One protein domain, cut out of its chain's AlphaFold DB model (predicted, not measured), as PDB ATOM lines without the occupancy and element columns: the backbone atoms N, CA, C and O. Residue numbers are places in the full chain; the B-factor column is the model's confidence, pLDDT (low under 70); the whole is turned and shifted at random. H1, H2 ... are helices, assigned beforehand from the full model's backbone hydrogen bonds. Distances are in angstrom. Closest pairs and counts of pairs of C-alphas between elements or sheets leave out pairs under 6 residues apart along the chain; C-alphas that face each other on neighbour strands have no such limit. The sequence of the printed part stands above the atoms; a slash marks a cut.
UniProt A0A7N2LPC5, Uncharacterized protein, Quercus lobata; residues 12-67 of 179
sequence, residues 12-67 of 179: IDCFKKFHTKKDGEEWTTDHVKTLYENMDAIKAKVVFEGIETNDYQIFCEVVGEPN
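AT A GLANCE: This is residues 12 to 67 of the 179 residues of an uncharacterized protein of Quercus lobata (UniProt A0A7N2LPC5). One long helix, H2, makes the spine of this domain, and the two short helices, H1 and H3, both pack on it: H1 runs back nearly antiparallel beside residues 32 to 39 of H2, and H3 crosses H2 at residues 35 to 43. The later turns of H2, residues 44 to 49, run on past both short helices, and the first residue of H1 meets H3. The printed part has 56 residues with three named helices, in the order H1, H2, H3 along the chain, and no named strand; the class is all helix. It is only just compact, close to loose, with a radius of gyration of the C-alphas of 11.9 A, and its C-alphas span 35 by 27 by 16 A.

HOW THE PARTS SIT: The longest helix is H2, residues 30 to 49. H3, residues 55 to 63, touches H2 at residues 35 to 43 of H2 alone; the closest C-alphas are those of Met 39 and Ile 58, 6.1 A apart. The lines of H2 and H3 stand at a steep tilt of 45 degrees, opposite ways, and the two form a helical hairpin. H1, residues 12 to 19, touches H2 at residues 32 to 39 of H2 alone, where the closest C-alphas, those of His 19 and Val 32, are 7.0 A apart. H1 and H2 also form a helical hairpin, at a shallow tilt of 10 degrees, opposite ways. H1 and H3 only just touch, with 3 pairs of C-alphas within 8 A; the closest are those of Ile 12 and Phe 59, 6.2 A apart. These two run the same way at a steep tilt of 47 degrees. Of the three pairs of helices that touch, 1 is at a shallow tilt, and the packing is only just mostly crossed. In H1, H2 and H3 every O i to N i+4 pair is within hydrogen-bond range.

IN THESE COORDINATES: H2 measures 28.5 A from C-alpha 30 at (-23.162, -16.857, -21.701) to C-alpha 49 at (-10.207, -36.005, -38.438). H1 measures 10.7 A from first to last C-alpha and begins at C-alpha 12, (-27.310, -26.823, -34.248). H3 measures 11.9 A and ends at C-alpha 63, (-26.539, -30.647, -24.904).

THE WHOLE: The two C-alphas farthest apart, those of Lys 22 and Glu 49, are 35.2 A from each other. The first and last printed C-alphas, of Ile 12 and Asn 67, are 17.3 A apart. The printed part has no cut. The link from H1 to H2, with 10 residues, is short, and the link from H2 to H3, with 5 residues, is tight. The mean pLDDT of the printed part is 87.7, and the one printed residue under 70 is Asn 67.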
ATOM      1  N   ILE A  12     -28.231 -27.881 -34.691       90.56
ATOM      2  CA  ILE A  12     -27.310 -26.823 -34.248       90.56
ATOM      3  C   ILE A  12     -27.796 -25.437 -34.711       90.56
ATOM      4  O   ILE A  12     -27.766 -24.473 -33.941       90.56
ATOM      5  N   ASP A  13     -28.310 -25.332 -35.937       89.69
ATOM      6  CA  ASP A  13     -28.864 -24.081 -36.469       89.69
ATOM      7  C   ASP A  13     -30.151 -23.685 -35.744       89.69
ATOM      8  O   ASP A  13     -30.356 -22.515 -35.400       89.69
ATOM      9  N   CYS A  14     -30.999 -24.673 -35.447       88.44
ATOM     10  CA  CYS A  14     -32.163 -24.496 -34.590       88.44
ATOM     11  C   CYS A  14     -31.735 -23.987 -33.210       88.44
ATOM     12  O   CYS A  14     -32.271 -22.985 -32.737       88.44
ATOM     13  N   PHE A  15     -30.741 -24.627 -32.586       89.50
ATOM     14  CA  PHE A  15     -30.229 -24.220 -31.279       89.50
ATOM     15  C   PHE A  15     -29.796 -22.752 -31.270       89.50
ATOM     16  O   PHE A  15     -30.263 -21.994 -30.417       89.50
ATOM     17  N   LYS A  16     -28.995 -22.328 -32.256       90.12
ATOM     18  CA  LYS A  16     -28.592 -20.926 -32.413       90.12
ATOM     19  C   LYS A  16     -29.809 -20.012 -32.524       90.12
ATOM     20  O   LYS A  16     -29.963 -19.107 -31.712       90.12
ATOM     21  N   LYS A  17     -30.717 -20.295 -33.462       87.69
ATOM     22  CA  LYS A  17     -31.902 -19.465 -33.729       87.69
ATOM     23  C   LYS A  17     -32.800 -19.277 -32.502       87.69
ATOM     24  O   LYS A  17     -33.342 -18.192 -32.314       87.69
ATOM     25  N   PHE A  18     -32.968 -20.313 -31.680       86.88
ATOM     26  CA  PHE A  18     -33.800 -20.242 -30.473       86.88
ATOM     27  C   PHE A  18     -33.127 -19.525 -29.299       86.88
ATOM     28  O   PHE A  18     -33.831 -19.075 -28.396       86.88
ATOM     29  N   HIS A  19     -31.798 -19.405 -29.300       87.56
ATOM     30  CA  HIS A  19     -31.060 -18.838 -28.172       87.56
ATOM     31  C   HIS A  19     -30.282 -17.560 -28.497       87.56
ATOM     32  O   HIS A  19     -29.591 -17.037 -27.618       87.56
ATOM     33  N   THR A  20     -30.421 -17.029 -29.707       88.44
ATOM     34  CA  THR A  20     -30.038 -15.661 -30.063       88.44
ATOM     35  C   THR A  20     -31.241 -14.723 -29.948       88.44
ATOM     36  O   THR A  20     -32.383 -15.128 -30.175       88.44
ATOM     37  N   LYS A  21     -31.008 -13.452 -29.605       85.00
ATOM     38  CA  LYS A  21     -32.041 -12.401 -29.613       85.00
ATOM     39  C   LYS A  21     -32.583 -12.185 -31.036       85.00
ATOM     40  O   LYS A  21     -32.041 -12.717 -32.002       85.00
ATOM     41  N   LYS A  22     -33.649 -11.383 -31.182       79.25
ATOM     42  CA  LYS A  22     -34.279 -11.084 -32.490       79.25
ATOM     43  C   LYS A  22     -33.292 -10.583 -33.551       79.25
ATOM     44  O   LYS A  22     -33.537 -10.798 -34.732       79.25
ATOM     45  N   ASP A  23     -32.197  -9.974 -33.114       76.06
ATOM     46  CA  ASP A  23     -31.156  -9.414 -33.973       76.06
ATOM     47  C   ASP A  23     -30.144 -10.475 -34.454       76.06
ATOM     48  O   ASP A  23     -29.269 -10.180 -35.257       76.06
ATOM     49  N   GLY A  24     -30.250 -11.726 -33.983       70.69
ATOM     50  CA  GLY A  24     -29.478 -12.884 -34.454       70.69
ATOM     51  C   GLY A  24     -28.008 -12.935 -34.020       70.69
ATOM     52  O   GLY A  24     -27.381 -13.986 -34.144       70.69
ATOM     53  N   GLU A  25     -27.463 -11.837 -33.491       75.31
ATOM     54  CA  GLU A  25     -26.041 -11.727 -33.126       75.31
ATOM     55  C   GLU A  25     -25.764 -11.929 -31.632       75.31
ATOM     56  O   GLU A  25     -24.700 -12.420 -31.258       75.31
ATOM     57  N   GLU A  26     -26.714 -11.580 -30.763       87.31
ATOM     58  CA  GLU A  26     -26.500 -11.615 -29.317       87.31
ATOM     59  C   GLU A  26     -27.134 -12.856 -28.683       87.31
ATOM     60  O   GLU A  26     -28.325 -13.125 -28.852       87.31
ATOM     61  N   TRP A  27     -26.341 -13.606 -27.921       89.44
ATOM     62  CA  TRP A  27     -26.796 -14.778 -27.178       89.44
ATOM     63  C   TRP A  27     -27.678 -14.382 -25.990       89.44
ATOM     64  O   TRP A  27     -27.493 -13.339 -25.366       89.44
ATOM     65  N   THR A  28     -28.644 -15.234 -25.651       87.25
ATOM     66  CA  THR A  28     -29.529 -15.023 -24.492       87.25
ATOM     67  C   THR A  28     -28.794 -15.161 -23.160       87.25
ATOM     68  O   THR A  28     -29.135 -14.464 -22.207       87.25
ATOM     69  N   THR A  29     -27.800 -16.048 -23.086       89.19
ATOM     70  CA  THR A  29     -26.955 -16.270 -21.904       89.19
ATOM     71  C   THR A  29     -25.551 -16.715 -22.317       89.19
ATOM     72  O   THR A  29     -25.387 -17.380 -23.344       89.19
ATOM     73  N   ASP A  30     -24.549 -16.418 -21.483       91.00
ATOM     74  CA  ASP A  30     -23.162 -16.857 -21.701       91.00
ATOM     75  C   ASP A  30     -23.040 -18.385 -21.740       91.00
ATOM     76  O   ASP A  30     -22.292 -18.931 -22.544       91.00
ATOM     77  N   HIS A  31     -23.830 -19.092 -20.926       89.94
ATOM     78  CA  HIS A  31     -23.834 -20.555 -20.907       89.94
ATOM     79  C   HIS A  31     -24.211 -21.154 -22.269       89.94
ATOM     80  O   HIS A  31     -23.545 -22.065 -22.756       89.94
ATOM     81  N   VAL A  32     -25.256 -20.624 -22.907       90.00
ATOM     82  CA  VAL A  32     -25.687 -21.083 -24.233       90.00
ATOM     83  C   VAL A  32     -24.621 -20.773 -25.279       90.00
ATOM     84  O   VAL A  32     -24.347 -21.616 -26.134       90.00
ATOM     85  N   LYS A  33     -23.981 -19.602 -25.192       92.81
ATOM     86  CA  LYS A  33     -22.861 -19.257 -26.069       92.81
ATOM     87  C   LYS A  33     -21.741 -20.298 -25.972       92.81
ATOM     88  O   LYS A  33     -21.315 -20.809 -27.002       92.81
ATOM     89  N   THR A  34     -21.338 -20.685 -24.758       93.69
ATOM     90  CA  THR A  34     -20.336 -21.743 -24.544       93.69
ATOM     91  C   THR A  34     -20.766 -23.083 -25.146       93.69
ATOM     92  O   THR A  34     -19.951 -23.767 -25.757       93.69
ATOM     93  N   LEU A  35     -22.040 -23.472 -25.015       93.81
ATOM     94  CA  LEU A  35     -22.539 -24.708 -25.633       93.81
ATOM     95  C   LEU A  35     -22.422 -24.660 -27.161       93.81
ATOM     96  O   LEU A  35     -21.964 -25.624 -27.768       93.81
ATOM     97  N   TYR A  36     -22.785 -23.543 -27.788       93.50
ATOM     98  CA  TYR A  36     -22.650 -23.405 -29.237       93.50
ATOM     99  C   TYR A  36     -21.185 -23.441 -29.693       93.50
ATOM    100  O   TYR A  36     -20.863 -24.138 -30.651       93.50
ATOM    101  N   GLU A  37     -20.287 -22.750 -28.986       94.38
ATOM    102  CA  GLU A  37     -18.844 -22.780 -29.268       94.38
ATOM    103  C   GLU A  37     -18.267 -24.201 -29.144       94.38
ATOM    104  O   GLU A  37     -17.452 -24.608 -29.971       94.38
ATOM    105  N   ASN A  38     -18.737 -24.996 -28.177       94.69
ATOM    106  CA  ASN A  38     -18.351 -26.403 -28.055       94.69
ATOM    107  C   ASN A  38     -18.831 -27.243 -29.251       94.69
ATOM    108  O   ASN A  38     -18.070 -28.071 -29.750       94.69
ATOM    109  N   MET A  39     -20.061 -27.029 -29.735       94.50
ATOM    110  CA  MET A  39     -20.559 -27.712 -30.940       94.50
ATOM    111  C   MET A  39     -19.713 -27.363 -32.167       94.50
ATOM    112  O   MET A  39     -19.379 -28.250 -32.950       94.50
ATOM    113  N   ASP A  40     -19.348 -26.087 -32.323       92.56
ATOM    114  CA  ASP A  40     -18.531 -25.608 -33.443       92.56
ATOM    115  C   ASP A  40     -17.103 -26.175 -33.383       92.56
ATOM    116  O   ASP A  40     -16.571 -26.655 -34.386       92.56
ATOM    117  N   ALA A  41     -16.513 -26.243 -32.185       94.69
ATOM    118  CA  ALA A  41     -15.209 -26.865 -31.968       94.69
ATOM    119  C   ALA A  41     -15.213 -28.370 -32.290       94.69
ATOM    120  O   ALA A  41     -14.287 -28.865 -32.936       94.69
ATOM    121  N   ILE A  42     -16.258 -29.101 -31.881       92.50
ATOM    122  CA  ILE A  42     -16.413 -30.524 -32.225       92.50
ATOM    123  C   ILE A  42     -16.597 -30.681 -33.735       92.50
ATOM    124  O   ILE A  42     -15.932 -31.521 -34.338       92.50
ATOM    125  N   LYS A  43     -17.426 -29.843 -34.368       90.88
ATOM    126  CA  LYS A  43     -17.627 -29.851 -35.823       90.88
ATOM    127  C   LYS A  43     -16.308 -29.626 -36.569       90.88
ATOM    128  O   LYS A  43     -15.988 -30.383 -37.483       90.88
ATOM    129  N   ALA A  44     -15.499 -28.659 -36.140       90.81
ATOM    130  CA  ALA A  44     -14.176 -28.414 -36.709       90.81
ATOM    131  C   ALA A  44     -13.225 -29.611 -36.523       90.81
ATOM    132  O   ALA A  44     -12.498 -29.972 -37.450       90.81
ATOM    133  N   LYS A  45     -13.253 -30.257 -35.351       92.31
ATOM    134  CA  LYS A  45     -12.450 -31.453 -35.063       92.31
ATOM    135  C   LYS A  45     -12.848 -32.639 -35.946       92.31
ATOM    136  O   LYS A  45     -11.974 -33.282 -36.514       92.31
ATOM    137  N   VAL A  46     -14.145 -32.894 -36.105       90.31
ATOM    138  CA  VAL A  46     -14.686 -33.952 -36.976       90.31
ATOM    139  C   VAL A  46     -14.240 -33.746 -38.424       90.31
ATOM    140  O   VAL A  46     -13.742 -34.677 -39.057       90.31
ATOM    141  N   VAL A  47     -14.350 -32.509 -38.925       88.25
ATOM    142  CA  VAL A  47     -13.888 -32.140 -40.272       88.25
ATOM    143  C   VAL A  47     -12.381 -32.361 -40.419       88.25
ATOM    144  O   VAL A  47     -11.937 -32.848 -41.457       88.25
ATOM    145  N   PHE A  48     -11.591 -32.041 -39.389       88.81
ATOM    146  CA  PHE A  48     -10.143 -32.260 -39.389       88.81
ATOM    147  C   PHE A  48      -9.759 -33.748 -39.363       88.81
ATOM    148  O   PHE A  48      -8.836 -34.156 -40.066       88.81
ATOM    149  N   GLU A  49     -10.460 -34.563 -38.574       89.94
ATOM    150  CA  GLU A  49     -10.207 -36.005 -38.438       89.94
ATOM    151  C   GLU A  49     -10.788 -36.827 -39.605       89.94
ATOM    152  O   GLU A  49     -10.481 -38.013 -39.735       89.94
ATOM    153  N   GLY A  50     -11.595 -36.210 -40.477       83.31
ATOM    154  CA  GLY A  50     -12.243 -36.882 -41.606       83.31
ATOM    155  C   GLY A  50     -13.309 -37.892 -41.174       83.31
ATOM    156  O   GLY A  50     -13.609 -38.825 -41.918       83.31
ATOM    157  N   ILE A  51     -13.853 -37.731 -39.965       87.31
ATOM    158  CA  ILE A  51     -14.906 -38.593 -39.429       87.31
ATOM    159  C   ILE A  51     -16.244 -38.131 -40.013       87.31
ATOM    160  O   ILE A  51     -16.531 -36.940 -40.087       87.31
ATOM    161  N   GLU A  52     -17.088 -39.073 -40.425       79.69
ATOM    162  CA  GLU A  52     -18.464 -38.765 -40.805       79.69
ATOM    163  C   GLU A  52     -19.317 -38.685 -39.529       79.69
ATOM    164  O   GLU A  52     -19.566 -39.691 -38.866       79.69
ATOM    165  N   THR A  53     -19.714 -37.475 -39.126       79.25
ATOM    166  CA  THR A  53     -20.551 -37.239 -37.936       79.25
ATOM    167  C   THR A  53     -21.699 -36.307 -38.301       79.25
ATOM    168  O   THR A  53     -21.512 -35.333 -39.027       79.25
ATOM    169  N   ASN A  54     -22.903 -36.604 -37.807       88.00
ATOM    170  CA  ASN A  54     -24.089 -35.782 -38.054       88.00
ATOM    171  C   ASN A  54     -24.183 -34.651 -37.013       88.00
ATOM    172  O   ASN A  54     -23.925 -34.872 -35.829       88.00
ATOM    173  N   ASP A  55     -24.639 -33.468 -37.427       89.25
ATOM    174  CA  ASP A  55     -24.987 -32.339 -36.555       89.25
ATOM    175  C   ASP A  55     -25.868 -32.738 -35.359       89.25
ATOM    176  O   ASP A  55     -25.709 -32.190 -34.269       89.25
ATOM    177  N   TYR A  56     -26.764 -33.717 -35.525       89.81
ATOM    178  CA  TYR A  56     -27.559 -34.256 -34.417       89.81
ATOM    179  C   TYR A  56     -26.705 -34.955 -33.346       89.81
ATOM    180  O   TYR A  56     -26.943 -34.769 -32.156       89.81
ATOM    181  N   GLN A  57     -25.692 -35.726 -33.748       90.88
ATOM    182  CA  GLN A  57     -24.800 -36.415 -32.807       90.88
ATOM    183  C   GLN A  57     -23.956 -35.404 -32.027       90.88
ATOM    184  O   GLN A  57     -23.890 -35.482 -30.805       90.88
ATOM    185  N   ILE A  58     -23.407 -34.400 -32.719       92.19
ATOM    186  CA  ILE A  58     -22.656 -33.300 -32.094       92.19
ATOM    187  C   ILE A  58     -23.547 -32.541 -31.104       92.19
ATOM    188  O   ILE A  58     -23.140 -32.244 -29.980       92.19
ATOM    189  N   PHE A  59     -24.786 -32.250 -31.503       91.19
ATOM    190  CA  PHE A  59     -25.757 -31.595 -30.638       91.19
ATOM    191  C   PHE A  59     -26.026 -32.408 -29.363       91.19
ATOM    192  O   PHE A  59     -25.957 -31.849 -28.267       91.19
ATOM    193  N   CYS A  60     -26.295 -33.711 -29.480       89.50
ATOM    194  CA  CYS A  60     -26.540 -34.582 -28.328       89.50
ATOM    195  C   CYS A  60     -25.306 -34.767 -27.441       89.50
ATOM    196  O   CYS A  60     -25.460 -34.890 -26.230       89.50
ATOM    197  N   GLU A  61     -24.098 -34.751 -27.997       90.81
ATOM    198  CA  GLU A  61     -22.872 -34.840 -27.198       90.81
ATOM    199  C   GLU A  61     -22.674 -33.603 -26.312       90.81
ATOM    200  O   GLU A  61     -22.252 -33.718 -25.162       90.81
ATOM    201  N   VAL A  62     -23.046 -32.421 -26.810       91.38
ATOM    202  CA  VAL A  62     -22.891 -31.160 -26.070       91.38
ATOM    203  C   VAL A  62     -24.074 -30.864 -25.146       91.38
ATOM    204  O   VAL A  62     -23.880 -30.466 -23.998       91.38
ATOM    205  N   VAL A  63     -25.305 -31.010 -25.637       87.00
ATOM    206  CA  VAL A  63     -26.539 -30.647 -24.904       87.00
ATOM    207  C   VAL A  63     -27.088 -31.823 -24.093       87.00
ATOM    208  O   VAL A  63     -27.872 -31.629 -23.161       87.00
ATOM    209  N   GLY A  64     -26.643 -33.036 -24.404       84.56
ATOM    210  CA  GLY A  64     -27.189 -34.277 -23.881       84.56
ATOM    211  C   GLY A  64     -28.290 -34.839 -24.775       84.56
ATOM    212  O   GLY A  64     -28.926 -34.136 -25.567       84.56
ATOM    213  N   GLU A  65     -28.545 -36.138 -24.622       81.81
ATOM    214  CA  GLU A  65     -29.672 -36.778 -25.289       81.81
ATOM    215  C   GLU A  65     -31.002 -36.147 -24.854       81.81
ATOM    216  O   GLU A  65     -31.152 -35.715 -23.698       81.81
ATOM    217  N   PRO A  66     -32.009 -36.122 -25.746       71.75
ATOM    218  CA  PRO A  66     -33.360 -35.746 -25.377       71.75
ATOM    219  C   PRO A  66     -33.818 -36.567 -24.170       71.75
ATOM    220  O   PRO A  66     -34.089 -37.766 -24.262       71.75
ATOM    221  N   ASN A  67     -33.905 -35.910 -23.013       65.19
ATOM    222  CA  ASN A  67     -34.326 -36.547 -21.776       65.19
ATOM    223  C   ASN A  67     -35.769 -37.036 -21.943       65.19
ATOM    224  O   ASN A  67     -36.715 -36.246 -21.852       65.19
TER     225      ASN A  67